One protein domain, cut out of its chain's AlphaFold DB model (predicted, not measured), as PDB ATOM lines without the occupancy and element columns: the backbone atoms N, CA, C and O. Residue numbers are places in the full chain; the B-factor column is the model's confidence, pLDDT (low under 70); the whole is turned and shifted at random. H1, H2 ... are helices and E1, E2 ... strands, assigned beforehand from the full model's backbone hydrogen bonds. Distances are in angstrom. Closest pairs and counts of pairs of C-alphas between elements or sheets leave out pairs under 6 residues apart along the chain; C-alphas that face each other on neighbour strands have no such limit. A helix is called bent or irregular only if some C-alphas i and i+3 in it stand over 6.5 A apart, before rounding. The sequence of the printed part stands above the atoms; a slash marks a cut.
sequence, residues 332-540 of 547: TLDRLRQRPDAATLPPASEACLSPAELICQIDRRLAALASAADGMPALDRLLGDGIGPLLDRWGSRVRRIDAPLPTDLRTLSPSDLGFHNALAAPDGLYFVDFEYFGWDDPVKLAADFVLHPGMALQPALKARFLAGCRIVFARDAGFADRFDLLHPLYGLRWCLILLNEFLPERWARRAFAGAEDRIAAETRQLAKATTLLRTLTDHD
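What this domain is: This is residues 332 to 540 of the 547 residues of the protein "APH domain-containing protein" of Skermanella aerolata (UniProt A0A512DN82). The long helix H7 runs through the middle of a helical bundle, with H3 and H9 along it and the bent helix H4 folding back from H3. At the end where H7 begins, the helical hairpin of H5 and H6 packs on it through H5, with the small strand pair E1 and E4 nearby; H8 turns off at its other end, and the strand hairpin E2 and E3 lies far out. The printed part has 209 residues, mostly helix, in the order H1 H2 H3 H4 E1 E2 E3 E4 H5 H6 H7 H8 H9, with two antiparallel two-strand sheets, E1 - E4 and E2 - E3. It is compact, with a radius of gyration of the C-alphas of 17.6 A and spans of 52 by 45 by 36 A.

How they stand to each other: Look first at the hairpin of E2, residues 422 to 425, and E3, residues 428 to 431, where N 423 and O 430 are 2.8 A apart. In E1, residues 411 to 413, and E4, residues 438 to 440, N 413 and O 438 are 2.8 A apart. H5, residues 442 to 451, touches the hub H7, residues 479 to 502, at a steep tilt of 53 degrees, closest at C-alphas 443 and 483, 5.4 A. H6, residues 459 to 472, forms a helical hairpin with H5, closest at C-alphas 462 and 450, 5.6 A. H3, residues 355 to 372, touches H7 at a shallow tilt of 18 degrees, the same way, closest at C-alphas 362 and 493, 5.6 A. H9, residues 518 to 538, touches H7 at a shallow tilt of 24 degrees, opposite ways, closest at C-alphas 495 and 529, 4.5 A. H4, residues 377 to 398, assigned as one helix by its hydrogen bonds, is bent, C-alphas 386 and 389 being 6.5 A apart; its arm H4b, residues 389 to 398, touches H7 with H7's residues 485 to 492 alone, closest at C-alphas 394 and 489, 6.9 A. Arm H4a, residues 377 to 386, only just touches H9, with 3 pairs of C-alphas within 8 A, closest at 382 and 530, 7.2 A. H8, residues 504 to 513, touches H7 only at the corner, closest at C-alphas 507 and 501, 5.1 A. H1, residues 332 to 336, and H2, residues 340 to 344, touch no helix. Each O i to N i+4 pair is within hydrogen-bond range in H1, H3, H4a, H5, H6 and H9, against 4 of 6 in H4b, 15 of 20 in H7, 5 of 6 in H8 and 0 of 1 in H2, where 2 of 2 O i to N i+3 pairs are.

Where its parts are: Find C-alpha 479 at (29.785, -46.955, 32.269); from there H7 runs 34.1 A to C-alpha 502, with a kink of 47 degrees near residue 486, and it is irregular, C-alphas 498 and 501 being 7.4 A apart. H3 measures 26.0 A, H6 20.1 A, and H9 30.1 A, ending at C-alpha 538, (42.764, -27.142, 31.279).

The domain as a whole: The C-alphas farthest apart, of Gly 375 and Asp 427, are 52.4 A apart. The printed part has no cut, and the link from H4 to E1, residues 399 to 410, is long. Residues 513 to 515 have pLDDT under 70.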
ATOM      1  N   THR A 332      28.609 -54.238  16.893       98.56
ATOM      2  CA  THR A 332      28.814 -55.599  16.389       98.56
ATOM      3  C   THR A 332      29.798 -56.367  17.265       98.56
ATOM      4  O   THR A 332      29.459 -57.461  17.712       98.56
ATOM      5  N   LEU A 333      30.952 -55.781  17.598       98.38
ATOM      6  CA  LEU A 333      31.919 -56.385  18.520       98.38
ATOM      7  C   LEU A 333      31.308 -56.661  19.896       98.38
ATOM      8  O   LEU A 333      31.486 -57.747  20.450       98.38
ATOM      9  N   ASP A 334      30.526 -55.712  20.411       98.38
ATOM     10  CA  ASP A 334      29.822 -55.879  21.671       98.38
ATOM     11  C   ASP A 334      28.860 -57.069  21.612       98.38
ATOM     12  O   ASP A 334      28.891 -57.921  22.496       98.38
ATOM     13  N   ARG A 335      28.046 -57.211  20.558       98.06
ATOM     14  CA  ARG A 335      27.145 -58.371  20.405       98.06
ATOM     15  C   ARG A 335      27.898 -59.699  20.330       98.06
ATOM     16  O   ARG A 335      27.451 -60.684  20.920       98.06
ATOM     17  N   LEU A 336      29.042 -59.731  19.645       98.25
ATOM     18  CA  LEU A 336      29.853 -60.942  19.495       98.25
ATOM     19  C   LEU A 336      30.441 -61.453  20.813       98.25
ATOM     20  O   LEU A 336      30.730 -62.643  20.908       98.25
ATOM     21  N   ARG A 337      30.504 -60.619  21.857       96.81
ATOM     22  CA  ARG A 337      30.888 -61.038  23.216       96.81
ATOM     23  C   ARG A 337      30.053 -62.217  23.745       96.81
ATOM     24  O   ARG A 337      30.512 -62.967  24.593       96.81
ATOM     25  N   GLN A 338      28.809 -62.365  23.278       96.31
ATOM     26  CA  GLN A 338      27.892 -63.423  23.723       96.31
ATOM     27  C   GLN A 338      28.115 -64.758  22.996       96.31
ATOM     28  O   GLN A 338      27.446 -65.747  23.295       96.31
ATOM     29  N   ARG A 339      29.013 -64.805  22.006       97.75
ATOM     30  CA  ARG A 339      29.315 -66.043  21.286       97.75
ATOM     31  C   ARG A 339      30.160 -66.968  22.170       97.75
ATOM     32  O   ARG A 339      31.126 -66.496  22.762       97.75
ATOM     33  N   PRO A 340      29.849 -68.277  22.256       96.06
ATOM     34  CA  PRO A 340      30.591 -69.193  23.126       96.06
ATOM     35  C   PRO A 340      32.097 -69.248  22.839       96.06
ATOM     36  O   PRO A 340      32.900 -69.307  23.764       96.06
ATOM     37  N   ASP A 341      32.488 -69.184  21.565       95.94
ATOM     38  CA  ASP A 341      33.890 -69.177  21.137       95.94
ATOM     39  C   ASP A 341      34.585 -67.822  21.358       95.94
ATOM     40  O   ASP A 341      35.808 -67.753  21.297       95.94
ATOM     41  N   ALA A 342      33.859 -66.753  21.710       97.06
ATOM     42  CA  ALA A 342      34.492 -65.509  22.149       97.06
ATOM     43  C   ALA A 342      35.259 -65.707  23.468       97.06
ATOM     44  O   ALA A 342      36.261 -65.036  23.700       97.06
ATOM     45  N   ALA A 343      34.849 -66.660  24.315       94.62
ATOM     46  CA  ALA A 343      35.525 -66.964  25.577       94.62
ATOM     47  C   ALA A 343      36.966 -67.478  25.397       94.62
ATOM     48  O   ALA A 343      37.745 -67.435  26.346       94.62
ATOM     49  N   THR A 344      37.332 -67.957  24.200       94.75
ATOM     50  CA  THR A 344      38.700 -68.411  23.900       94.75
ATOM     51  C   THR A 344      39.619 -67.280  23.443       94.75
ATOM     52  O   THR A 344      40.817 -67.502  23.289       94.75
ATOM     53  N   LEU A 345      39.081 -66.085  23.181       96.50
ATOM     54  CA  LEU A 345      39.886 -64.921  22.822       96.50
ATOM     55  C   LEU A 345      40.677 -64.432  24.047       96.50
ATOM     56  O   LEU A 345      40.153 -64.453  25.165       96.50
ATOM     57  N   PRO A 346      41.925 -63.971  23.865       95.69
ATOM     58  CA  PRO A 346      42.714 -63.436  24.963       95.69
ATOM     59  C   PRO A 346      42.174 -62.068  25.419       95.69
ATOM     60  O   PRO A 346      41.354 -61.445  24.733       95.69
ATOM     61  N   PRO A 347      42.641 -61.549  26.566       97.19
ATOM     62  CA  PRO A 347      42.548 -60.124  26.854       97.19
ATOM     63  C   PRO A 347      43.184 -59.300  25.730       97.19
ATOM     64  O   PRO A 347      44.188 -59.713  25.148       97.19
ATOM     65  N   ALA A 348      42.620 -58.126  25.451       97.19
ATOM     66  CA  ALA A 348      43.227 -57.174  24.531       97.19
ATOM     67  C   ALA A 348      44.619 -56.754  25.030       97.19
ATOM     68  O   ALA A 348      44.940 -56.868  26.220       97.19
ATOM     69  N   SER A 349      45.465 -56.246  24.132       93.31
ATOM     70  CA  SER A 349      46.804 -55.799  24.528       93.31
ATOM     71  C   SER A 349      46.713 -54.727  25.611       93.31
ATOM     72  O   SER A 349      46.134 -53.664  25.401       93.31
ATOM     73  N   GLU A 350      47.355 -54.991  26.753       93.44
ATOM     74  CA  GLU A 350      47.316 -54.105  27.922       93.44
ATOM     75  C   GLU A 350      45.877 -53.796  28.391       93.44
ATOM     76  O   GLU A 350      45.578 -52.673  28.810       93.44
ATOM     77  N   ALA A 351      44.983 -54.792  28.319       96.44
ATOM     78  CA  ALA A 351      43.613 -54.691  28.814       96.44
ATOM     79  C   ALA A 351      43.571 -54.127  30.240       96.44
ATOM     80  O   ALA A 351      44.353 -54.515  31.108       96.44
ATOM     81  N   CYS A 352      42.642 -53.207  30.479       95.88
ATOM     82  CA  CYS A 352      42.490 -52.519  31.758       95.88
ATOM     83  C   CYS A 352      41.177 -52.959  32.398       95.88
ATOM     84  O   CYS A 352      40.181 -52.245  32.356       95.88
ATOM     85  N   LEU A 353      41.180 -54.162  32.973       95.62
ATOM     86  CA  LEU A 353      39.989 -54.772  33.570       95.62
ATOM     87  C   LEU A 353      39.776 -54.385  35.040       95.62
ATOM     88  O   LEU A 353      38.825 -54.856  35.647       95.62
ATOM     89  N   SER A 354      40.637 -53.556  35.629       93.94
ATOM     90  CA  SER A 354      40.387 -52.898  36.914       93.94
ATOM     91  C   SER A 354      41.093 -51.538  36.958       93.94
ATOM     92  O   SER A 354      42.073 -51.328  36.230       93.94
ATOM     93  N   PRO A 355      40.656 -50.605  37.826       93.00
ATOM     94  CA  PRO A 355      41.369 -49.345  38.011       93.00
ATOM     95  C   PRO A 355      42.806 -49.530  38.521       93.00
ATOM     96  O   PRO A 355      43.688 -48.758  38.145       93.00
ATOM     97  N   ALA A 356      43.070 -50.565  39.329       91.94
ATOM     98  CA  ALA A 356      44.422 -50.874  39.789       91.94
ATOM     99  C   ALA A 356      45.343 -51.321  38.647       91.94
ATOM    100  O   ALA A 356      46.504 -50.918  38.626       91.94
ATOM    101  N   GLU A 357      44.835 -52.077  37.668       94.38
ATOM    102  CA  GLU A 357      45.620 -52.457  36.485       94.38
ATOM    103  C   GLU A 357      46.011 -51.224  35.659       94.38
ATOM    104  O   GLU A 357      47.173 -51.084  35.279       94.38
ATOM    105  N   LEU A 358      45.089 -50.274  35.452       96.12
ATOM    106  CA  LEU A 358      45.401 -49.016  34.762       96.12
ATOM    107  C   LEU A 358      46.518 -48.243  35.479       96.12
ATOM    108  O   LEU A 358      47.479 -47.804  34.844       96.12
ATOM    109  N   ILE A 359      46.425 -48.113  36.802       95.50
ATOM    110  CA  ILE A 359      47.461 -47.464  37.613       95.50
ATOM    111  C   ILE A 359      48.791 -48.216  37.520       95.50
ATOM    112  O   ILE A 359      49.818 -47.589  37.278       95.50
ATOM    113  N   CYS A 360      48.785 -49.547  37.628       94.56
ATOM    114  CA  CYS A 360      49.991 -50.364  37.502       94.56
ATOM    115  C   CYS A 360      50.675 -50.168  36.140       94.56
ATOM    116  O   CYS A 360      51.903 -50.084  36.058       94.56
ATOM    117  N   GLN A 361      49.901 -50.069  35.057       95.81
ATOM    118  CA  GLN A 361      50.446 -49.780  33.734       95.81
ATOM    119  C   GLN A 361      51.057 -48.379  33.645       95.81
ATOM    120  O   GLN A 361      52.123 -48.231  33.047       95.81
ATOM    121  N   ILE A 362      50.419 -47.365  34.237       97.25
ATOM    122  CA  ILE A 362      50.957 -45.999  34.286       97.25
ATOM    123  C   ILE A 362      52.255 -45.972  35.104       97.25
ATOM    124  O   ILE A 362      53.270 -45.510  34.590       97.25
ATOM    125  N   ASP A 363      52.249 -46.535  36.315       96.12
ATOM    126  CA  ASP A 363      53.407 -46.587  37.218       96.12
ATOM    127  C   ASP A 363      54.602 -47.289  36.541       96.12
ATOM    128  O   ASP A 363      55.725 -46.781  36.545       96.12
ATOM    129  N   ARG A 364      54.365 -48.421  35.863       95.50
ATOM    130  CA  ARG A 364      55.405 -49.165  35.126       95.50
ATOM    131  C   ARG A 364      56.003 -48.354  33.978       95.50
ATOM    132  O   ARG A 364      57.214 -48.387  33.767       95.50
ATOM    133  N   ARG A 365      55.161 -47.641  33.221       95.94
ATOM    134  CA  ARG A 365      55.611 -46.772  32.122       95.94
ATOM    135  C   ARG A 365      56.403 -45.583  32.642       95.94
ATOM    136  O   ARG A 365      57.444 -45.269  32.076       95.94
ATOM    137  N   LEU A 366      55.927 -44.961  33.717       96.19
ATOM    138  CA  LEU A 366      56.598 -43.842  34.360       96.19
ATOM    139  C   LEU A 366      57.983 -44.258  34.865       96.19
ATOM    140  O   LEU A 366      58.956 -43.578  34.564       96.19
ATOM    141  N   ALA A 367      58.099 -45.411  35.532       95.00
ATOM    142  CA  ALA A 367      59.382 -45.936  36.003       95.00
ATOM    143  C   ALA A 367      60.369 -46.233  34.857       95.00
ATOM    144  O   ALA A 367      61.550 -45.885  34.943       95.00
ATOM    145  N   ALA A 368      59.891 -46.846  33.767       94.19
ATOM    146  CA  ALA A 368      60.717 -47.114  32.590       94.19
ATOM    147  C   ALA A 368      61.224 -45.817  31.934       94.19
ATOM    148  O   ALA A 368      62.402 -45.715  31.602       94.19
ATOM    149  N   LEU A 369      60.355 -44.811  31.786       95.88
ATOM    150  CA  LEU A 369      60.711 -43.524  31.187       95.88
ATOM    151  C   LEU A 369      61.599 -42.675  32.097       95.88
ATOM    152  O   LEU A 369      62.527 -42.052  31.600       95.88
ATOM    153  N   ALA A 370      61.375 -42.696  33.412       93.50
ATOM    154  CA  ALA A 370      62.243 -42.024  34.377       93.50
ATOM    155  C   ALA A 370      63.665 -42.600  34.339       93.50
ATOM    156  O   ALA A 370      64.637 -41.853  34.358       93.50
ATOM    157  N   SER A 371      63.795 -43.922  34.177       91.25
ATOM    158  CA  SER A 371      65.103 -44.568  33.992       91.25
ATOM    159  C   SER A 371      65.789 -44.150  32.683       91.25
ATOM    160  O   SER A 371      67.013 -44.129  32.612       91.25
ATOM    161  N   ALA A 372      65.012 -43.818  31.648       88.81
ATOM    162  CA  ALA A 372      65.511 -43.366  30.349       88.81
ATOM    163  C   ALA A 372      65.738 -41.843  30.264       88.81
ATOM    164  O   ALA A 372      66.291 -41.375  29.273       88.81
ATOM    165  N   ALA A 373      65.318 -41.072  31.274       87.00
ATOM    166  CA  ALA A 373      65.387 -39.610  31.276       87.00
ATOM    167  C   ALA A 373      66.754 -39.044  31.700       87.00
ATOM    168  O   ALA A 373      66.915 -37.822  31.743       87.00
ATOM    169  N   ASP A 374      67.738 -39.898  32.000       82.31
ATOM    170  CA  ASP A 374      69.080 -39.458  32.386       82.31
ATOM    171  C   ASP A 374      69.697 -38.549  31.306       82.31
ATOM    172  O   ASP A 374      69.707 -38.866  30.115       82.31
ATOM    173  N   GLY A 375      70.159 -37.367  31.717       80.12
ATOM    174  CA  GLY A 375      70.664 -36.336  30.807       80.12
ATOM    175  C   GLY A 375      69.609 -35.625  29.941       80.12
ATOM    176  O   GLY A 375      69.992 -34.856  29.059       80.12
ATOM    177  N   MET A 376      68.302 -35.817  30.181       90.56
ATOM    178  CA  MET A 376      67.208 -35.213  29.399       90.56
ATOM    179  C   MET A 376      66.271 -34.333  30.256       90.56
ATOM    180  O   MET A 376      65.149 -34.737  30.573       90.56
ATOM    181  N   PRO A 377      66.654 -33.077  30.576       90.94
ATOM    182  CA  PRO A 377      65.919 -32.234  31.530       90.94
ATOM    183  C   PRO A 377      64.455 -31.957  31.162       90.94
ATOM    184  O   PRO A 377      63.616 -31.765  32.037       90.94
ATOM    185  N   ALA A 378      64.137 -31.892  29.866       91.81
ATOM    186  CA  ALA A 378      62.776 -31.627  29.409       91.81
ATOM    187  C   ALA A 378      61.844 -32.831  29.623       91.81
ATOM    188  O   ALA A 378      60.684 -32.643  29.986       91.81
ATOM    189  N   LEU A 379      62.358 -34.051  29.426       94.81
ATOM    190  CA  LEU A 379      61.622 -35.278  29.710       94.81
ATOM    191  C   LEU A 379      61.439 -35.434  31.220       94.81
ATOM    192  O   LEU A 379      60.309 -35.597  31.668       94.81
ATOM    193  N   ASP A 380      62.519 -35.295  31.992       94.62
ATOM    194  CA  ASP A 380      62.488 -35.399  33.455       94.62
ATOM    195  C   ASP A 380      61.464 -34.433  34.076       94.62
ATOM    196  O   ASP A 380      60.587 -34.850  34.829       94.62
ATOM    197  N   ARG A 381      61.457 -33.165  33.636       95.00
ATOM    198  CA  ARG A 381      60.460 -32.173  34.065       95.00
ATOM    199  C   ARG A 381      59.028 -32.578  33.715       95.00
ATOM    200  O   ARG A 381      58.130 -32.418  34.536       95.00
ATOM    201  N   LEU A 382      58.781 -33.085  32.503       96.62
ATOM    202  CA  LEU A 382      57.436 -33.514  32.110       96.62
ATOM    203  C   LEU A 382      56.948 -34.685  32.976       96.62
ATOM    204  O   LEU A 382      55.780 -34.707  33.365       96.62
ATOM    205  N   LEU A 383      57.826 -35.643  33.281       97.19
ATOM    206  CA  LEU A 383      57.498 -36.801  34.112       97.19
ATOM    207  C   LEU A 383      57.286 -36.398  35.581       97.19
ATOM    208  O   LEU A 383      56.254 -36.744  36.158       97.19
ATOM    209  N   GLY A 384      58.236 -35.660  36.160       94.75
ATOM    210  CA  GLY A 384      58.277 -35.298  37.577       94.75
ATOM    211  C   GLY A 384      57.333 -34.163  37.962       94.75
ATOM    212  O   GLY A 384      56.546 -34.324  38.887       94.75
ATOM    213  N   ASP A 385      57.357 -33.043  37.238       93.81
ATOM    214  CA  ASP A 385      56.557 -31.855  37.578       93.81
ATOM    215  C   ASP A 385      55.183 -31.864  36.890       93.81
ATOM    216  O   ASP A 385      54.234 -31.240  37.367       93.81
ATOM    217  N   GLY A 386      55.069 -32.559  35.754       95.69
ATOM    218  CA  GLY A 386      53.837 -32.655  34.975       95.69
ATOM    219  C   GLY A 386      52.976 -33.859  35.360       95.69
ATOM    220  O   GLY A 386      51.880 -33.711  35.897       95.69
ATOM    221  N   ILE A 387      53.447 -35.064  35.035       97.06
ATOM    222  CA  ILE A 387      52.649 -36.296  35.121       97.06
ATOM    223  C   ILE A 387      52.501 -36.790  36.566       97.06
ATOM    224  O   ILE A 387      51.389 -37.138  36.962       97.06
ATOM    225  N   GLY A 388      53.582 -36.810  37.354       96.44
ATOM    226  CA  GLY A 388      53.592 -37.338  38.726       96.44
ATOM    227  C   GLY A 388      52.501 -36.746  39.637       96.44
ATOM    228  O   GLY A 388      51.661 -37.499  40.134       96.44
ATOM    229  N   PRO A 389      52.413 -35.410  39.795       96.19
ATOM    230  CA  PRO A 389      51.411 -34.778  40.654       96.19
ATOM    231  C   PRO A 389      49.968 -35.054  40.211       96.19
ATOM    232  O   PRO A 389      49.064 -35.192  41.039       96.19
ATOM    233  N   LEU A 390      49.733 -35.151  38.898       96.56
ATOM    234  CA  LEU A 390      48.417 -35.475  38.347       96.56
ATOM    235  C   LEU A 390      48.056 -36.943  38.569       96.56
ATOM    236  O   LEU A 390      46.900 -37.243  38.870       96.56
ATOM    237  N   LEU A 391      49.031 -37.850  38.480       96.06
ATOM    238  CA  LEU A 391      48.844 -39.257  38.815       96.06
ATOM    239  C   LEU A 391      48.508 -39.440  40.295       96.06
ATOM    240  O   LEU A 391      47.593 -40.196  40.611       96.06
ATOM    241  N   ASP A 392      49.161 -38.716  41.199       94.44
ATOM    242  CA  ASP A 392      48.818 -38.753  42.624       94.44
ATOM    243  C   ASP A 392      47.398 -38.229  42.866       94.44
ATOM    244  O   ASP A 392      46.567 -38.875  43.522       94.44
ATOM    245  N   ARG A 393      47.074 -37.074  42.275       93.31
ATOM    246  CA  ARG A 393      45.768 -36.430  42.433       93.31
ATOM    247  C   ARG A 393      44.627 -37.275  41.866       93.31
ATOM    248  O   ARG A 393      43.639 -37.509  42.561       93.31
ATOM    249  N   TRP A 394      44.719 -37.705  40.611       93.88
ATOM    250  CA  TRP A 394      43.652 -38.460  39.947       93.88
ATOM    251  C   TRP A 394      43.681 -39.944  40.329       93.88
ATOM    252  O   TRP A 394      42.627 -40.549  40.519       93.88
ATOM    253  N   GLY A 395      44.868 -40.516  40.532       92.19
ATOM    254  CA  GLY A 395      45.057 -41.918  40.899       92.19
ATOM    255  C   GLY A 395      44.605 -42.241  42.321       92.19
ATOM    256  O   GLY A 395      44.020 -43.298  42.556       92.19
ATOM    257  N   SER A 396      44.779 -41.329  43.283       87.94
ATOM    258  CA  SER A 396      44.323 -41.546  44.668       87.94
ATOM    259  C   SER A 396      42.814 -41.802  44.787       87.94
ATOM    260  O   SER A 396      42.385 -42.548  45.671       87.94
ATOM    261  N   ARG A 397      42.008 -41.248  43.867       83.50
ATOM    262  CA  ARG A 397      40.550 -41.456  43.803       83.50
ATOM    263  C   ARG A 397      40.180 -42.888  43.415       83.50
ATOM    264  O   ARG A 397      39.160 -43.386  43.878       83.50
ATOM    265  N   VAL A 398      41.006 -43.540  42.594       85.56
ATOM    266  CA  VAL A 398      40.732 -44.882  42.059       85.56
ATOM    267  C   VAL A 398      41.451 -45.994  42.807       85.56
ATOM    268  O   VAL A 398      40.946 -47.105  42.847       85.56
ATOM    269  N   ARG A 399      42.577 -45.706  43.479       81.31
ATOM    270  CA  ARG A 399      43.323 -46.695  44.287       81.31
ATOM    271  C   ARG A 399      42.479 -47.318  45.415       81.31
ATOM    272  O   ARG A 399      42.852 -48.350  45.955       81.31
ATOM    273  N   ARG A 400      41.351 -46.697  45.776       74.44
ATOM    274  CA  ARG A 400      40.387 -47.201  46.773       74.44
ATOM    275  C   ARG A 400      39.282 -48.081  46.172       74.44
ATOM    276  O   ARG A 400      38.481 -48.626  46.922       74.44
ATOM    277  N   ILE A 401      39.217 -48.183  44.845       77.44
ATOM    278  CA  ILE A 401      38.186 -48.889  44.082       77.44
ATOM    279  C   ILE A 401      38.904 -49.930  43.220       77.44
ATOM    280  O   ILE A 401      39.160 -49.711  42.040       77.44
ATOM    281  N   ASP A 402      39.274 -51.054  43.829       77.31
ATOM    282  CA  ASP A 402      39.955 -52.152  43.138       77.31
ATOM    283  C   ASP A 402      39.046 -53.377  43.036       77.31
ATOM    284  O   ASP A 402      39.197 -54.376  43.740       77.31
ATOM    285  N   ALA A 403      38.036 -53.253  42.179       85.94
ATOM    286  CA  ALA A 403      37.181 -54.361  41.792       85.94
ATOM    287  C   ALA A 403      37.414 -54.663  40.305       85.94
ATOM    288  O   ALA A 403      37.254 -53.760  39.476       85.94
ATOM    289  N   PRO A 404      37.777 -55.906  39.943       92.19
ATOM    290  CA  PRO A 404      37.808 -56.326  38.551       92.19
ATOM    291  C   PRO A 404      36.437 -56.170  37.893       92.19
ATOM    292  O   PRO A 404      35.410 -56.500  38.489       92.19
ATOM    293  N   LEU A 405      36.428 -55.723  36.642       95.19
ATOM    294  CA  LEU A 405      35.229 -55.592  35.836       95.19
ATOM    295  C   LEU A 405      34.617 -56.987  35.604       95.19
ATOM    296  O   LEU A 405      35.306 -57.878  35.072       95.19
ATOM    297  N   PRO A 406      33.339 -57.190  35.976       95.88
ATOM    298  CA  PRO A 406      32.608 -58.419  35.694       95.88
ATOM    299  C   PRO A 406      32.662 -58.796  34.211       95.88
ATOM    300  O   PRO A 406      32.631 -57.931  33.335       95.88
ATOM    301  N   THR A 407      32.768 -60.093  33.915       94.38
ATOM    302  CA  THR A 407      32.953 -60.595  32.542       94.38
ATOM    303  C   THR A 407      31.811 -60.197  31.602       94.38
ATOM    304  O   THR A 407      32.052 -59.932  30.428       94.38
ATOM    305  N   ASP A 408      30.584 -60.090  32.108       95.12
ATOM    306  CA  ASP A 408      29.389 -59.662  31.372       95.12
ATOM    307  C   ASP A 408      29.400 -58.170  30.980       95.12
ATOM    308  O   ASP A 408      28.751 -57.774  30.001       95.12
ATOM    309  N   LEU A 409      30.182 -57.352  31.693       97.19
ATOM    310  CA  LEU A 409      30.386 -55.930  31.398       97.19
ATOM    311  C   LEU A 409      31.574 -55.670  30.456       97.19
ATOM    312  O   LEU A 409      31.703 -54.566  29.933       97.19
ATOM    313  N   ARG A 410      32.409 -56.677  30.179       98.00
ATOM    314  CA  ARG A 410      33.515 -56.571  29.208       98.00
ATOM    315  C   ARG A 410      32.993 -56.532  27.772       98.00
ATOM    316  O   ARG A 410      31.861 -56.936  27.492       98.00
ATOM    317  N   THR A 411      33.837 -56.075  26.854       98.44
ATOM    318  CA  THR A 411      33.583 -56.102  25.406       98.44
ATOM    319  C   THR A 411      34.783 -56.665  24.653       98.44
ATOM    320  O   THR A 411      35.901 -56.675  25.168       98.44
ATOM    321  N   LEU A 412      34.556 -57.109  23.416       98.62
ATOM    322  CA  LEU A 412      35.631 -57.306  22.451       98.62
ATOM    323  C   LEU A 412      36.084 -55.937  21.935       98.62
ATOM    324  O   LEU A 412      35.253 -55.086  21.610       98.62
ATOM    325  N   SER A 413      37.393 -55.716  21.890       98.25
ATOM    326  CA  SER A 413      38.001 -54.428  21.567       98.25
ATOM    327  C   SER A 413      39.195 -54.622  20.637       98.25
ATOM    328  O   SER A 413      40.046 -55.460  20.937       98.25
ATOM    329  N   PRO A 414      39.331 -53.826  19.559       97.06
ATOM    330  CA  PRO A 414      40.569 -53.754  18.781       97.06
ATOM    331  C   PRO A 414      41.733 -53.148  19.567       97.06
ATOM    332  O   PRO A 414      42.871 -53.271  19.137       97.06
ATOM    333  N   SER A 415      41.463 -52.473  20.692       94.81
ATOM    334  CA  SER A 415      42.412 -51.700  21.510       94.81
ATOM    335  C   SER A 415      43.147 -50.549  20.803       94.81
ATOM    336  O   SER A 415      43.733 -49.722  21.496       94.81
ATOM    337  N   ASP A 416      43.102 -50.462  19.477       93.75
ATOM    338  CA  ASP A 416      43.589 -49.341  18.666       93.75
ATOM    339  C   ASP A 416      42.498 -48.890  17.675       93.75
ATOM    340  O   ASP A 416      42.690 -48.788  16.463       93.75
ATOM    341  N   LEU A 417      41.281 -48.713  18.200       95.94
ATOM    342  CA  LEU A 417      40.127 -48.282  17.417       95.94
ATOM    343  C   LEU A 417      40.280 -46.806  17.025       95.94
ATOM    344  O   LEU A 417      40.386 -45.932  17.885       95.94
ATOM    345  N   GLY A 418      40.195 -46.517  15.731       94.69
ATOM    346  CA  GLY A 418      40.179 -45.155  15.217       94.69
ATOM    347  C   GLY A 418      40.125 -45.112  13.695       94.69
ATOM    348  O   GLY A 418      40.308 -46.123  13.021       94.69
ATOM    349  N   PHE A 419      39.882 -43.925  13.140       94.31
ATOM    350  CA  PHE A 419      39.858 -43.712  11.690       94.31
ATOM    351  C   PHE A 419      41.231 -43.882  11.028       94.31
ATOM    352  O   PHE A 419      41.296 -44.125   9.828       94.31
ATOM    353  N   HIS A 420      42.324 -43.818  11.797       90.38
ATOM    354  CA  HIS A 420      43.666 -44.161  11.313       90.38
ATOM    355  C   HIS A 420      43.816 -45.649  10.966       90.38
ATOM    356  O   HIS A 420      44.649 -45.981  10.130       90.38
ATOM    357  N   ASN A 421      42.976 -46.509  11.553       94.06
ATOM    358  CA  ASN A 421      42.874 -47.944  11.273       94.06
ATOM    359  C   ASN A 421      41.567 -48.287  10.528       94.06
ATOM    360  O   ASN A 421      41.057 -49.406  10.613       94.06
ATOM    361  N   ALA A 422      41.017 -47.317   9.788       94.94
ATOM    362  CA  ALA A 422      39.853 -47.498   8.931       94.94
ATOM    363  C   ALA A 422      40.153 -47.079   7.485       94.94
ATOM    364  O   ALA A 422      40.849 -46.093   7.228       94.94
ATOM    365  N   LEU A 423      39.583 -47.817   6.535       94.25
ATOM    366  CA  LEU A 423      39.653 -47.540   5.103       94.25
ATOM    367  C   LEU A 423      38.240 -47.312   4.562       94.25
ATOM    368  O   LEU A 423      37.352 -48.132   4.786       94.25
ATOM    369  N   ALA A 424      38.034 -46.211   3.845       92.69
ATOM    370  CA  ALA A 424      36.796 -45.916   3.140       92.69
ATOM    371  C   ALA A 424      36.794 -46.567   1.756       92.69
ATOM    372  O   ALA A 424      37.681 -46.321   0.937       92.69
ATOM    373  N   ALA A 425      35.766 -47.365   1.495       90.56
ATOM    374  CA  ALA A 425      35.476 -47.986   0.213       90.56
ATOM    375  C   ALA A 425      34.048 -47.601  -0.236       90.56
ATOM    376  O   ALA A 425      33.264 -47.104   0.579       90.56
ATOM    377  N   PRO A 426      33.677 -47.806  -1.516       87.75
ATOM    378  CA  PRO A 426      32.351 -47.438  -2.026       87.75
ATOM    379  C   PRO A 426      31.172 -48.050  -1.255       87.75
ATOM    380  O   PRO A 426      30.077 -47.497  -1.258       87.75
ATOM    381  N   ASP A 427      31.390 -49.191  -0.609       88.06
ATOM    382  CA  ASP A 427      30.398 -49.962   0.133       88.06
ATOM    383  C   ASP A 427      30.473 -49.770   1.659       88.06
ATOM    384  O   ASP A 427      29.665 -50.360   2.376       88.06
ATOM    385  N   GLY A 428      31.390 -48.943   2.176       91.06
ATOM    386  CA  GLY A 428      31.446 -48.574   3.593       91.06
ATOM    387  C   GLY A 428      32.860 -48.445   4.160       91.06
ATOM    388  O   GLY A 428      33.844 -48.321   3.433       91.06
ATOM    389  N   LEU A 429      32.956 -48.465   5.493       96.06
ATOM    390  CA  LEU A 429      34.238 -48.496   6.197       96.06
ATOM    391  C   LEU A 429      34.689 -49.933   6.450       96.06
ATOM    392  O   LEU A 429      33.919 -50.744   6.959       96.06
ATOM    393  N   TYR A 430      35.956 -50.202   6.157       97.19
ATOM    394  CA  TYR A 430      36.663 -51.411   6.559       97.19
ATOM    395  C   TYR A 430      37.608 -51.095   7.709       97.19
ATOM    396  O   TYR A 430      38.343 -50.110   7.659       97.19
ATOM    397  N   PHE A 431      37.614 -51.950   8.723       97.50
ATOM    398  CA  PHE A 431      38.497 -51.843   9.879       97.50
ATOM    399  C   PHE A 431      39.677 -52.788   9.687       97.50
ATOM    400  O   PHE A 431      39.502 -53.922   9.237       97.50
ATOM    401  N   VAL A 432      40.878 -52.319  10.003       95.62
ATOM    402  CA  VAL A 432      42.131 -53.063   9.830       95.62
ATOM    403  C   VAL A 432      42.983 -52.977  11.099       95.62
ATOM    404  O   VAL A 432      42.655 -52.236  12.016       95.62
ATOM    405  N   ASP A 433      44.081 -53.734  11.135       93.44
ATOM    406  CA  ASP A 433      45.075 -53.733  12.220       93.44
ATOM    407  C   ASP A 433      44.544 -54.247  13.576       93.44
ATOM    408  O   ASP A 433      44.414 -53.521  14.559       93.44
ATOM    409  N   PHE A 434      44.250 -55.551  13.636       96.25
ATOM    410  CA  PHE A 434      43.707 -56.223  14.832       96.25
ATOM    411  C   PHE A 434      44.786 -56.862  15.722       96.25
ATOM    412  O   PHE A 434      44.491 -57.730  16.543       96.25
ATOM    413  N   GLU A 435      46.046 -56.434  15.607       94.06
ATOM    414  CA  GLU A 435      47.190 -57.000  16.350       94.06
ATOM    415  C   GLU A 435      47.127 -56.817  17.878       94.06
ATOM    416  O   GLU A 435      47.943 -57.384  18.608       94.06
ATOM    417  N   TYR A 436      46.152 -56.047  18.367       94.94
ATOM    418  CA  TYR A 436      45.904 -55.779  19.784       94.94
ATOM    419  C   TYR A 436      44.541 -56.272  20.287       94.94
ATOM    420  O   TYR A 436      44.164 -55.964  21.421       94.94
ATOM    421  N   PHE A 437      43.804 -57.010  19.456       98.12
ATOM    422  CA  PHE A 437      42.415 -57.372  19.708       98.12
ATOM    423  C   PHE A 437      42.236 -58.335  20.889       98.12
ATOM    424  O   PHE A 437      43.031 -59.249  21.095       98.12
ATOM    425  N   GLY A 438      41.145 -58.167  21.634       98.12
ATOM    426  CA  GLY A 438      40.741 -59.108  22.675       98.12
ATOM    427  C   GLY A 438      39.682 -58.546  23.618       98.12
ATOM    428  O   GLY A 438      39.017 -57.555  23.310       98.12
ATOM    429  N   TRP A 439      39.524 -59.179  24.779       98.50
ATOM    430  CA  TRP A 439      38.620 -58.727  25.841       98.50
ATOM    431  C   TRP A 439      39.160 -57.519  26.602       98.50
ATOM    432  O   TRP A 439      40.302 -57.540  27.060       98.50
ATOM    433  N   ASP A 440      38.324 -56.502  26.805       98.31
ATOM    434  CA  ASP A 440      38.700 -55.282  27.528       98.31
ATOM    435  C   ASP A 440      37.497 -54.594  28.202       98.31
ATOM    436  O   ASP A 440      36.340 -54.996  28.022       98.31
ATOM    437  N   ASP A 441      37.772 -53.541  28.977       97.81
ATOM    438  CA  ASP A 441      36.755 -52.613  29.483       97.81
ATOM    439  C   ASP A 441      36.264 -51.699  28.337       97.81
ATOM    440  O   ASP A 441      37.085 -51.034  27.691       97.81
ATOM    441  N   PRO A 442      34.944 -51.600  28.070       98.19
ATOM    442  CA  PRO A 442      34.409 -50.647  27.094       98.19
ATOM    443  C   PRO A 442      34.798 -49.185  27.380       98.19
ATOM    444  O   PRO A 442      34.889 -48.384  26.448       98.19
ATOM    445  N   VAL A 443      35.071 -48.820  28.638       97.94
ATOM    446  CA  VAL A 443      35.570 -47.486  29.005       97.94
ATOM    447  C   VAL A 443      36.943 -47.223  28.394       97.94
ATOM    448  O   VAL A 443      37.175 -46.118  27.904       97.94
ATOM    449  N   LYS A 444      37.832 -48.225  28.357       98.06
ATOM    450  CA  LYS A 444      39.140 -48.090  27.707       98.06
ATOM    451  C   LYS A 444      38.980 -47.831  26.215       98.06
ATOM    452  O   LYS A 444      39.604 -46.913  25.703       98.06
ATOM    453  N   LEU A 445      38.112 -48.583  25.531       98.31
ATOM    454  CA  LEU A 445      37.818 -48.370  24.107       98.31
ATOM    455  C   LEU A 445      37.339 -46.935  23.849       98.31
ATOM    456  O   LEU A 445      37.842 -46.268  22.944       98.31
ATOM    457  N   ALA A 446      36.397 -46.448  24.662       98.25
ATOM    458  CA  ALA A 446      35.867 -45.098  24.524       98.25
ATOM    459  C   ALA A 446      36.930 -44.020  24.794       98.25
ATOM    460  O   ALA A 446      37.035 -43.058  24.031       98.25
ATOM    461  N   ALA A 447      37.721 -44.184  25.859       97.44
ATOM    462  CA  ALA A 447      38.767 -43.244  26.244       97.44
ATOM    463  C   ALA A 447      39.904 -43.215  25.215       97.44
ATOM    464  O   ALA A 447      40.290 -42.135  24.770       97.44
ATOM    465  N   ASP A 448      40.391 -44.384  24.791       97.06
ATOM    466  CA  ASP A 448      41.456 -44.509  23.798       97.06
ATOM    467  C   ASP A 448      41.047 -43.829  22.482       97.06
ATOM    468  O   ASP A 448      41.819 -43.030  21.962       97.06
ATOM    469  N   PHE A 449      39.813 -44.025  21.996       97.00
ATOM    470  CA  PHE A 449      39.334 -43.377  20.768       97.00
ATOM    471  C   PHE A 449      39.348 -41.842  20.854       97.00
ATOM    472  O   PHE A 449      39.838 -41.166  19.948       97.00
ATOM    473  N   VAL A 450      38.812 -41.257  21.933       95.69
ATOM    474  CA  VAL A 450      38.697 -39.789  22.037       95.69
ATOM    475  C   VAL A 450      40.025 -39.096  22.362       95.69
ATOM    476  O   VAL A 450      40.178 -37.900  22.072       95.69
ATOM    477  N   LEU A 451      40.980 -39.833  22.939       94.75
ATOM    478  CA  LEU A 451      42.324 -39.364  23.285       94.75
ATOM    479  C   LEU A 451      43.371 -39.672  22.204       94.75
ATOM    480  O   LEU A 451      44.467 -39.114  22.272       94.75
ATOM    481  N   HIS A 452      43.056 -40.520  21.218       91.69
ATOM    482  CA  HIS A 452      44.046 -41.038  20.280       91.69
ATOM    483  C   HIS A 452      44.771 -39.912  19.510       91.69
ATOM    484  O   HIS A 452      44.154 -39.209  18.703       91.69
ATOM    485  N   PRO A 453      46.097 -39.754  19.672       85.62
ATOM    486  CA  PRO A 453      46.853 -38.652  19.071       85.62
ATOM    487  C   PRO A 453      47.099 -38.833  17.565       85.62
ATOM    488  O   PRO A 453      47.569 -37.915  16.895       85.62
ATOM    489  N   GLY A 454      46.818 -40.025  17.030       81.38
ATOM    490  CA  GLY A 454      46.854 -40.313  15.595       81.38
ATOM    491  C   GLY A 454      45.647 -39.776  14.822       81.38
ATOM    492  O   GLY A 454      45.611 -39.926  13.606       81.38
ATOM    493  N   MET A 455      44.671 -39.161  15.499       86.06
ATOM    494  CA  MET A 455      43.483 -38.586  14.871       86.06
ATOM    495  C   MET A 455      43.313 -37.109  15.237       86.06
ATOM    496  O   MET A 455      43.397 -36.725  16.402       86.06
ATOM    497  N   ALA A 456      42.984 -36.284  14.245       81.62
ATOM    498  CA  ALA A 456      42.563 -34.900  14.447       81.62
ATOM    499  C   ALA A 456      41.027 -34.819  14.404       81.62
ATOM    500  O   ALA A 456      40.437 -34.449  13.393       81.62
ATOM    501  N   LEU A 457      40.367 -35.231  15.493       86.62
ATOM    502  CA  LEU A 457      38.901 -35.231  15.571       86.62
ATOM    503  C   LEU A 457      38.347 -33.921  16.118       86.62
ATOM    504  O   LEU A 457      38.786 -33.444  17.167       86.62
ATOM    505  N   GLN A 458      37.305 -33.419  15.456       88.56
ATOM    506  CA  GLN A 458      36.531 -32.287  15.949       88.56
ATOM    507  C   GLN A 458      35.869 -32.626  17.298       88.56
ATOM    508  O   GLN A 458      35.348 -33.738  17.456       88.56
ATOM    509  N   PRO A 459      35.822 -31.675  18.250       89.88
ATOM    510  CA  PRO A 459      35.125 -31.806  19.534       89.88
ATOM    511  C   PRO A 459      33.739 -32.460  19.447       89.88
ATOM    512  O   PRO A 459      33.448 -33.413  20.174       89.88
ATOM    513  N   ALA A 460      32.914 -32.012  18.495       91.31
ATOM    514  CA  ALA A 460      31.563 -32.527  18.290       91.31
ATOM    515  C   ALA A 460      31.542 -34.022  17.924       91.31
ATOM    516  O   ALA A 460      30.674 -34.763  18.389       91.31
ATOM    517  N   LEU A 461      32.514 -34.497  17.137       93.88
ATOM    518  CA  LEU A 461      32.604 -35.908  16.756       93.88
ATOM    519  C   LEU A 461      33.004 -36.778  17.953       93.88
ATOM    520  O   LEU A 461      32.434 -37.850  18.150       93.88
ATOM    521  N   LYS A 462      33.927 -36.292  18.798       95.00
ATOM    522  CA  LYS A 462      34.309 -36.971  20.047       95.00
ATOM    523  C   LYS A 462      33.119 -37.086  21.002       95.00
ATOM    524  O   LYS A 462      32.866 -38.164  21.534       95.00
ATOM    525  N   ALA A 463      32.366 -35.998  21.183       95.00
ATOM    526  CA  ALA A 463      31.171 -35.983  22.025       95.00
ATOM    527  C   ALA A 463      30.104 -36.969  21.524       95.00
ATOM    528  O   ALA A 463      29.546 -37.739  22.307       95.00
ATOM    529  N   ARG A 464      29.865 -37.006  20.209       96.69
ATOM    530  CA  ARG A 464      28.917 -37.942  19.590       96.69
ATOM    531  C   ARG A 464      29.368 -39.392  19.672       96.69
ATOM    532  O   ARG A 464      28.536 -40.250  19.946       96.69
ATOM    533  N   PHE A 465      30.656 -39.675  19.481       97.75
ATOM    534  CA  PHE A 465      31.186 -41.026  19.660       97.75
ATOM    535  C   PHE A 465      30.966 -41.521  21.094       97.75
ATOM    536  O   PHE A 465      30.461 -42.625  21.293       97.75
ATOM    537  N   LEU A 466      31.267 -40.687  22.096       97.62
ATOM    538  CA  LEU A 466      31.039 -41.035  23.498       97.62
ATOM    539  C   LEU A 466      29.547 -41.238  23.801       97.62
ATOM    540  O   LEU A 466      29.184 -42.189  24.494       97.62
ATOM    541  N   ALA A 467      28.670 -40.388  23.257       97.12
ATOM    542  CA  ALA A 467      27.223 -40.567  23.365       97.12
ATOM    543  C   ALA A 467      26.757 -41.891  22.729       97.12
ATOM    544  O   ALA A 467      25.965 -42.613  23.330       97.12
ATOM    545  N   GLY A 468      27.302 -42.252  21.565       98.31
ATOM    546  CA  GLY A 468      27.059 -43.542  20.920       98.31
ATOM    547  C   GLY A 468      27.532 -44.723  21.768       98.31
ATOM    548  O   GLY A 468      26.780 -45.674  21.962       98.31
ATOM    549  N   CYS A 469      28.725 -44.641  22.365       98.44
ATOM    550  CA  CYS A 469      29.227 -45.669  23.282       98.44
ATOM    551  C   CYS A 469      28.302 -45.865  24.490       98.44
ATOM    552  O   CYS A 469      28.036 -47.000  24.870       98.44
ATOM    553  N   ARG A 470      27.748 -44.785  25.061       97.81
ATOM    554  CA  ARG A 470      26.763 -44.880  26.158       97.81
ATOM    555  C   ARG A 470      25.509 -45.659  25.750       97.81
ATOM    556  O   ARG A 470      24.943 -46.359  26.583       97.81
ATOM    557  N   ILE A 471      25.093 -45.562  24.487       98.25
ATOM    558  CA  ILE A 471      23.963 -46.331  23.948       98.25
ATOM    559  C   ILE A 471      24.361 -47.796  23.738       98.25
ATOM    560  O   ILE A 471      23.655 -48.692  24.197       98.25
ATOM    561  N   VAL A 472      25.501 -48.055  23.090       98.50
ATOM    562  CA  VAL A 472      25.983 -49.422  22.820       98.50
ATOM    563  C   VAL A 472      26.208 -50.203  24.120       98.50
ATOM    564  O   VAL A 472      25.822 -51.367  24.229       98.50
ATOM    565  N   PHE A 473      26.780 -49.554  25.132       98.12
ATOM    566  CA  PHE A 473      27.113 -50.166  26.417       98.12
ATOM    567  C   PHE A 473      26.061 -49.913  27.505       98.12
ATOM    568  O   PHE A 473      26.359 -50.080  28.683       98.12
ATOM    569  N   ALA A 474      24.814 -49.592  27.140       96.69
ATOM    570  CA  ALA A 474      23.742 -49.245  28.083       96.69
ATOM    571  C   ALA A 474      23.418 -50.326  29.140       96.69
ATOM    572  O   ALA A 474      22.762 -50.033  30.136       96.69
ATOM    573  N   ARG A 475      23.882 -51.573  28.950       96.00
ATOM    574  CA  ARG A 475      23.797 -52.637  29.972       96.00
ATOM    575  C   ARG A 475      24.592 -52.318  31.240       96.00
ATOM    576  O   ARG A 475      24.280 -52.837  32.305       96.00
ATOM    577  N   ASP A 476      25.649 -51.528  31.103       96.88
ATOM    578  CA  ASP A 476      26.533 -51.137  32.186       96.88
ATOM    579  C   ASP A 476      26.075 -49.778  32.713       96.88
ATOM    580  O   ASP A 476      26.483 -48.725  32.221       96.88
ATOM    581  N   ALA A 477      25.213 -49.802  33.731       95.75
ATOM    582  CA  ALA A 477      24.707 -48.586  34.363       95.75
ATOM    583  C   ALA A 477      25.831 -47.700  34.940       95.75
ATOM    584  O   ALA A 477      25.634 -46.499  35.098       95.75
ATOM    585  N   GLY A 478      27.006 -48.276  35.229       95.62
ATOM    586  CA  GLY A 478      28.176 -47.565  35.736       95.62
ATOM    587  C   GLY A 478      29.144 -47.082  34.652       95.62
ATOM    588  O   GLY A 478      30.168 -46.497  34.999       95.62
ATOM    589  N   PHE A 479      28.867 -47.306  33.361       97.19
ATOM    590  CA  PHE A 479      29.785 -46.955  32.269       97.19
ATOM    591  C   PHE A 479      30.169 -45.470  32.282       97.19
ATOM    592  O   PHE A 479      31.348 -45.139  32.179       97.19
ATOM    593  N   ALA A 480      29.187 -44.572  32.420       95.75
ATOM    594  CA  ALA A 480      29.428 -43.130  32.383       95.75
ATOM    595  C   ALA A 480      30.271 -42.659  33.578       95.75
ATOM    596  O   ALA A 480      31.279 -41.984  33.381       95.75
ATOM    597  N   ASP A 481      29.917 -43.089  34.792       94.00
ATOM    598  CA  ASP A 481      30.657 -42.744  36.010       94.00
ATOM    599  C   ASP A 481      32.087 -43.299  35.973       94.00
ATOM    600  O   ASP A 481      33.044 -42.618  36.350       94.00
ATOM    601  N   ARG A 482      32.254 -44.533  35.476       95.12
ATOM    602  CA  ARG A 482      33.567 -45.167  35.328       95.12
ATOM    603  C   ARG A 482      34.397 -44.478  34.242       95.12
ATOM    604  O   ARG A 482      35.594 -44.286  34.445       95.12
ATOM    605  N   PHE A 483      33.785 -44.034  33.144       96.50
ATOM    606  CA  PHE A 483      34.457 -43.214  32.134       96.50
ATOM    607  C   PHE A 483      34.948 -41.889  32.714       96.50
ATOM    608  O   PHE A 483      36.135 -41.597  32.607       96.50
ATOM    609  N   ASP A 484      34.087 -41.123  33.385       93.69
ATOM    610  CA  ASP A 484      34.462 -39.824  33.958       93.69
ATOM    611  C   ASP A 484      35.571 -39.956  35.014       93.69
ATOM    612  O   ASP A 484      36.424 -39.076  35.158       93.69
ATOM    613  N   LEU A 485      35.586 -41.077  35.739       93.25
ATOM    614  CA  LEU A 485      36.607 -41.389  36.730       93.25
ATOM    615  C   LEU A 485      37.953 -41.798  36.103       93.25
ATOM    616  O   LEU A 485      38.999 -41.366  36.592       93.25
ATOM    617  N   LEU A 486      37.947 -42.636  35.059       95.69
ATOM    618  CA  LEU A 486      39.162 -43.240  34.489       95.69
ATOM    619  C   LEU A 486      39.746 -42.469  33.297       95.69
ATOM    620  O   LEU A 486      40.948 -42.565  33.052       95.69
ATOM    621  N   HIS A 487      38.942 -41.684  32.577       96.31
ATOM    622  CA  HIS A 487      39.371 -40.853  31.446       96.31
ATOM    623  C   HIS A 487      40.658 -40.042  31.710       96.31
ATOM    624  O   HIS A 487      41.583 -40.146  30.898       96.31
ATOM    625  N   PRO A 488      40.803 -39.290  32.823       96.31
ATOM    626  CA  PRO A 488      42.046 -38.567  33.103       96.31
ATOM    627  C   PRO A 488      43.284 -39.471  33.176       96.31
ATOM    628  O   PRO A 488      44.356 -39.098  32.700       96.31
ATOM    629  N   LEU A 489      43.143 -40.675  33.735       97.31
ATOM    630  CA  LEU A 489      44.238 -41.637  33.866       97.31
ATOM    631  C   LEU A 489      44.603 -42.264  32.518       97.31
ATOM    632  O   LEU A 489      45.788 -42.421  32.227       97.31
ATOM    633  N   TYR A 490      43.621 -42.546  31.658       97.69
ATOM    634  CA  TYR A 490      43.903 -42.897  30.262       97.69
ATOM    635  C   TYR A 490      44.621 -41.763  29.529       97.69
ATOM    636  O   TYR A 490      45.547 -42.027  28.766       97.69
ATOM    637  N   GLY A 491      44.273 -40.506  29.817       97.12
ATOM    638  CA  GLY A 491      45.001 -39.336  29.333       97.12
ATOM    639  C   GLY A 491      46.484 -39.367  29.714       97.12
ATOM    640  O   GLY A 491      47.346 -39.261  28.840       97.12
ATOM    641  N   LEU A 492      46.796 -39.609  30.993       97.81
ATOM    642  CA  LEU A 492      48.181 -39.776  31.459       97.81
ATOM    643  C   LEU A 492      48.878 -40.967  30.789       97.81
ATOM    644  O   LEU A 492      50.029 -40.855  30.362       97.81
ATOM    645  N   ARG A 493      48.178 -42.098  30.638       97.88
ATOM    646  CA  ARG A 493      48.694 -43.274  29.923       97.88
ATOM    647  C   ARG A 493      49.061 -42.923  28.479       97.88
ATOM    648  O   ARG A 493      50.132 -43.326  28.031       97.88
ATOM    649  N   TRP A 494      48.248 -42.137  27.774       97.19
ATOM    650  CA  TRP A 494      48.548 -41.674  26.415       97.19
ATOM    651  C   TRP A 494      49.728 -40.705  26.352       97.19
ATOM    652  O   TRP A 494      50.564 -40.848  25.457       97.19
ATOM    653  N   CYS A 495      49.867 -39.788  27.317       97.62
ATOM    654  CA  CYS A 495      51.076 -38.965  27.444       97.62
ATOM    655  C   CYS A 495      52.332 -39.847  27.527       97.62
ATOM    656  O   CYS A 495      53.290 -39.605  26.800       97.62
ATOM    657  N   LEU A 496      52.312 -40.912  28.334       98.00
ATOM    658  CA  LEU A 496      53.442 -41.841  28.459       98.00
ATOM    659  C   LEU A 496      53.638 -42.726  27.214       98.00
ATOM    660  O   LEU A 496      54.770 -43.036  26.856       98.00
ATOM    661  N   ILE A 497      52.564 -43.122  26.523       94.69
ATOM    662  CA  ILE A 497      52.648 -43.888  25.266       94.69
ATOM    663  C   ILE A 497      53.311 -43.063  24.159       94.69
ATOM    664  O   ILE A 497      54.109 -43.608  23.396       94.69
ATOM    665  N   LEU A 498      53.013 -41.764  24.066       94.88
ATOM    666  CA  LEU A 498      53.668 -40.867  23.110       94.88
ATOM    667  C   LEU A 498      55.187 -40.860  23.319       94.88
ATOM    668  O   LEU A 498      55.944 -40.936  22.358       94.88
ATOM    669  N   LEU A 499      55.632 -40.898  24.575       96.25
ATOM    670  CA  LEU A 499      57.044 -40.920  24.959       96.25
ATOM    671  C   LEU A 499      57.734 -42.279  24.738       96.25
ATOM    672  O   LEU A 499      58.908 -42.423  25.064       96.25
ATOM    673  N   ASN A 500      57.066 -43.277  24.148       92.62
ATOM    674  CA  ASN A 500      57.681 -44.582  23.891       92.62
ATOM    675  C   ASN A 500      58.976 -44.486  23.061       92.62
ATOM    676  O   ASN A 500      59.817 -45.358  23.210       92.62
ATOM    677  N   GLU A 501      59.171 -43.466  22.217       90.19
ATOM    678  CA  GLU A 501      60.393 -43.332  21.396       90.19
ATOM    679  C   GLU A 501      61.678 -43.157  22.232       90.19
ATOM    680  O   GLU A 501      62.765 -43.479  21.757       90.19
ATOM    681  N   PHE A 502      61.555 -42.731  23.495       91.62
ATOM    682  CA  PHE A 502      62.676 -42.648  24.435       91.62
ATOM    683  C   PHE A 502      63.132 -44.029  24.944       91.62
ATOM    684  O   PHE A 502      64.255 -44.180  25.426       91.62
ATOM    685  N   LEU A 503      62.295 -45.063  24.806       90.94
ATOM    686  CA  LEU A 503      62.607 -46.422  25.238       90.94
ATOM    687  C   LEU A 503      63.322 -47.199  24.112       90.94
ATOM    688  O   LEU A 503      62.757 -47.344  23.020       90.94
ATOM    689  N   PRO A 504      64.539 -47.738  24.333       86.19
ATOM    690  CA  PRO A 504      65.331 -48.386  23.282       86.19
ATOM    691  C   PRO A 504      64.606 -49.514  22.537       86.19
ATOM    692  O   PRO A 504      64.655 -49.592  21.307       86.19
ATOM    693  N   GLU A 505      63.889 -50.375  23.257       83.19
ATOM    694  CA  GLU A 505      63.145 -51.500  22.689       83.19
ATOM    695  C   GLU A 505      61.941 -51.047  21.853       83.19
ATOM    696  O   GLU A 505      61.523 -51.720  20.906       83.19
ATOM    697  N   ARG A 506      61.377 -49.878  22.171       86.12
ATOM    698  CA  ARG A 506      60.272 -49.281  21.419       86.12
ATOM    699  C   ARG A 506      60.785 -48.577  20.166       86.12
ATOM    700  O   ARG A 506      60.193 -48.794  19.109       86.12
ATOM    701  N   TRP A 507      61.910 -47.866  20.256       85.44
ATOM    702  CA  TRP A 507      62.579 -47.273  19.097       85.44
ATOM    703  C   TRP A 507      63.004 -48.334  18.075       85.44
ATOM    704  O   TRP A 507      62.756 -48.172  16.883       85.44
ATOM    705  N   ALA A 508      63.559 -49.469  18.520       81.81
ATOM    706  CA  ALA A 508      63.963 -50.560  17.626       81.81
ATOM    707  C   ALA A 508      62.810 -51.056  16.726       81.81
ATOM    708  O   ALA A 508      63.015 -51.366  15.551       81.81
ATOM    709  N   ARG A 509      61.574 -51.068  17.248       78.56
ATOM    710  CA  ARG A 509      60.357 -51.401  16.478       78.56
ATOM    711  C   ARG A 509      60.051 -50.353  15.421       78.56
ATOM    712  O   ARG A 509      59.805 -50.691  14.264       78.56
ATOM    713  N   ARG A 510      60.114 -49.081  15.811       78.75
ATOM    714  CA  ARG A 510      59.876 -47.957  14.909       78.75
ATOM    715  C   ARG A 510      60.921 -47.912  13.790       78.75
ATOM    716  O   ARG A 510      60.567 -47.710  12.629       78.75
ATOM    717  N   ALA A 511      62.181 -48.193  14.116       76.62
ATOM    718  CA  ALA A 511      63.263 -48.315  13.149       76.62
ATOM    719  C   ALA A 511      63.028 -49.471  12.165       76.62
ATOM    720  O   ALA A 511      63.151 -49.289  10.956       76.62
ATOM    721  N   PHE A 512      62.575 -50.635  12.647       73.00
ATOM    722  CA  PHE A 512      62.208 -51.759  11.777       73.00
ATOM    723  C   PHE A 512      61.092 -51.406  10.779       73.00
ATOM    724  O   PHE A 512      61.144 -51.828   9.616       73.00
ATOM    725  N   ALA A 513      60.102 -50.625  11.219       68.88
ATOM    726  CA  ALA A 513      59.026 -50.110  10.374       68.88
ATOM    727  C   ALA A 513      59.506 -49.075   9.334       68.88
ATOM    728  O   ALA A 513      58.858 -48.904   8.298       68.88
ATOM    729  N   GLY A 514      60.664 -48.446   9.563       68.44
ATOM    730  CA  GLY A 514      61.318 -47.519   8.636       68.44
ATOM    731  C   GLY A 514      61.560 -46.108   9.180       68.44
ATOM    732  O   GLY A 514      61.705 -45.192   8.379       68.44
ATOM    733  N   ALA A 515      61.558 -45.895  10.501       69.88
ATOM    734  CA  ALA A 515      61.993 -44.619  11.075       69.88
ATOM    735  C   ALA A 515      63.521 -44.537  11.185       69.88
ATOM    736  O   ALA A 515      64.169 -45.483  11.620       69.88
ATOM    737  N   GLU A 516      64.088 -43.387  10.824       71.12
ATOM    738  CA  GLU A 516      65.545 -43.209  10.736       71.12
ATOM    739  C   GLU A 516      66.079 -42.181  11.749       71.12
ATOM    740  O   GLU A 516      67.176 -42.354  12.272       71.12
ATOM    741  N   ASP A 517      65.292 -41.154  12.095       80.44
ATOM    742  CA  ASP A 517      65.712 -40.062  12.985       80.44
ATOM    743  C   ASP A 517      65.034 -40.141  14.361       80.44
ATOM    744  O   ASP A 517      63.871 -39.749  14.536       80.44
ATOM    745  N   ARG A 518      65.787 -40.661  15.337       84.00
ATOM    746  CA  ARG A 518      65.339 -40.834  16.723       84.00
ATOM    747  C   ARG A 518      65.125 -39.512  17.440       84.00
ATOM    748  O   ARG A 518      64.084 -39.331  18.060       84.00
ATOM    749  N   ILE A 519      66.068 -38.585  17.319       82.25
ATOM    750  CA  ILE A 519      66.058 -37.323  18.068       82.25
ATOM    751  C   ILE A 519      64.873 -36.465  17.620       82.25
ATOM    752  O   ILE A 519      64.136 -35.918  18.445       82.25
ATOM    753  N   ALA A 520      64.628 -36.388  16.309       78.88
ATOM    754  CA  ALA A 520      63.470 -35.673  15.797       78.88
ATOM    755  C   ALA A 520      62.152 -36.353  16.211       78.88
ATOM    756  O   ALA A 520      61.162 -35.669  16.482       78.88
ATOM    757  N   ALA A 521      62.111 -37.689  16.283       80.62
ATOM    758  CA  ALA A 521      60.944 -38.410  16.786       80.62
ATOM    759  C   ALA A 521      60.688 -38.122  18.272       80.62
ATOM    760  O   ALA A 521      59.576 -37.723  18.613       80.62
ATOM    761  N   GLU A 522      61.707 -38.240  19.121       87.94
ATOM    762  CA  GLU A 522      61.659 -37.919  20.552       87.94
ATOM    763  C   GLU A 522      61.169 -36.484  20.787       87.94
ATOM    764  O   GLU A 522      60.217 -36.270  21.539       87.94
ATOM    765  N   THR A 523      61.720 -35.510  20.055       86.38
ATOM    766  CA  THR A 523      61.325 -34.094  20.146       86.38
ATOM    767  C   THR A 523      59.852 -33.886  19.787       86.38
ATOM    768  O   THR A 523      59.098 -33.263  20.541       86.38
ATOM    769  N   ARG A 524      59.399 -34.449  18.656       87.56
ATOM    770  CA  ARG A 524      57.992 -34.356  18.231       87.56
ATOM    771  C   ARG A 524      57.050 -35.010  19.237       87.56
ATOM    772  O   ARG A 524      55.989 -34.459  19.527       87.56
ATOM    773  N   GLN A 525      57.403 -36.186  19.750       91.69
ATOM    774  CA  GLN A 525      56.548 -36.902  20.691       91.69
ATOM    775  C   GLN A 525      56.487 -36.220  22.056       91.69
ATOM    776  O   GLN A 525      55.412 -36.162  22.650       91.69
ATOM    777  N   LEU A 526      57.592 -35.632  22.520       93.88
ATOM    778  CA  LEU A 526      57.617 -34.838  23.746       93.88
ATOM    779  C   LEU A 526      56.689 -33.618  23.645       93.88
ATOM    780  O   LEU A 526      55.906 -33.352  24.563       93.88
ATOM    781  N   ALA A 527      56.702 -32.917  22.508       91.75
ATOM    782  CA  ALA A 527      55.794 -31.799  22.252       91.75
ATOM    783  C   ALA A 527      54.317 -32.244  22.234       91.75
ATOM    784  O   ALA A 527      53.456 -31.585  22.830       91.75
ATOM    785  N   LYS A 528      54.014 -33.393  21.611       91.75
ATOM    786  CA  LYS A 528      52.661 -33.980  21.609       91.75
ATOM    787  C   LYS A 528      52.198 -34.372  23.011       91.75
ATOM    788  O   LYS A 528      51.084 -34.023  23.392       91.75
ATOM    789  N   ALA A 529      53.051 -35.044  23.787       96.00
ATOM    790  CA  ALA A 529      52.746 -35.451  25.156       96.00
ATOM    791  C   ALA A 529      52.473 -34.236  26.053       96.00
ATOM    792  O   ALA A 529      51.490 -34.230  26.791       96.00
ATOM    793  N   THR A 530      53.281 -33.179  25.915       94.75
ATOM    794  CA  THR A 530      53.106 -31.903  26.629       94.75
ATOM    795  C   THR A 530      51.782 -31.225  26.261       94.75
ATOM    796  O   THR A 530      51.046 -30.771  27.135       94.75
ATOM    797  N   THR A 531      51.434 -31.190  24.972       92.94
ATOM    798  CA  THR A 531      50.176 -30.592  24.489       92.94
ATOM    799  C   THR A 531      48.949 -31.361  24.980       92.94
ATOM    800  O   THR A 531      47.960 -30.752  25.400       92.94
ATOM    801  N   LEU A 532      49.013 -32.696  24.957       93.69
ATOM    802  CA  LEU A 532      47.949 -33.543  25.488       93.69
ATOM    803  C   LEU A 532      47.786 -33.329  26.997       93.69
ATOM    804  O   LEU A 532      46.666 -33.123  27.458       93.69
ATOM    805  N   LEU A 533      48.895 -33.290  27.746       95.50
ATOM    806  CA  LEU A 533      48.875 -33.049  29.187       95.50
ATOM    807  C   LEU A 533      48.218 -31.707  29.522       95.50
ATOM    808  O   LEU A 533      47.344 -31.661  30.383       95.50
ATOM    809  N   ARG A 534      48.568 -30.640  28.789       93.62
ATOM    810  CA  ARG A 534      47.953 -29.315  28.954       93.62
ATOM    811  C   ARG A 534      46.442 -29.348  28.715       93.62
ATOM    812  O   ARG A 534      45.679 -28.855  29.536       93.62
ATOM    813  N   THR A 535      46.003 -29.989  27.631       90.25
ATOM    814  CA  THR A 535      44.567 -30.150  27.335       90.25
ATOM    815  C   THR A 535      43.835 -30.863  28.478       90.25
ATOM    816  O   THR A 535      42.731 -30.474  28.849       90.25
ATOM    817  N   LEU A 536      44.448 -31.896  29.067       92.31
ATOM    818  CA  LEU A 536      43.876 -32.594  30.220       92.31
ATOM    819  C   LEU A 536      43.799 -31.676  31.447       92.31
ATOM    820  O   LEU A 536      42.782 -31.678  32.137       92.31
ATOM    821  N   THR A 537      44.834 -30.879  31.724       91.50
ATOM    822  CA  THR A 537      44.845 -29.970  32.880       91.50
ATOM    823  C   THR A 537      43.858 -28.816  32.748       91.50
ATOM    824  O   THR A 537      43.214 -28.477  33.740       91.50
ATOM    825  N   ASP A 538      43.678 -28.265  31.544       89.12
ATOM    826  CA  ASP A 538      42.764 -27.142  31.279       89.12
ATOM    827  C   ASP A 538      41.301 -27.491  31.617       89.12
ATOM    828  O   ASP A 538      40.499 -26.618  31.950       89.12
ATOM    829  N   HIS A 539      40.961 -28.782  31.599       87.12
ATOM    830  CA  HIS A 539      39.638 -29.303  31.946       87.12
ATOM    831  C   HIS A 539      39.610 -30.100  33.263       87.12
ATOM    832  O   HIS A 539      38.638 -30.806  33.539       87.12
ATOM    833  N   ASP A 540      40.659 -30.018  34.086       89.31
ATOM    834  CA  ASP A 540      40.824 -30.805  35.319       89.31
ATOM    835  C   ASP A 540      40.592 -32.318  35.121       89.31
ATOM    836  O   ASP A 540      39.953 -32.998  35.929       89.31
TER     837      ASP A 540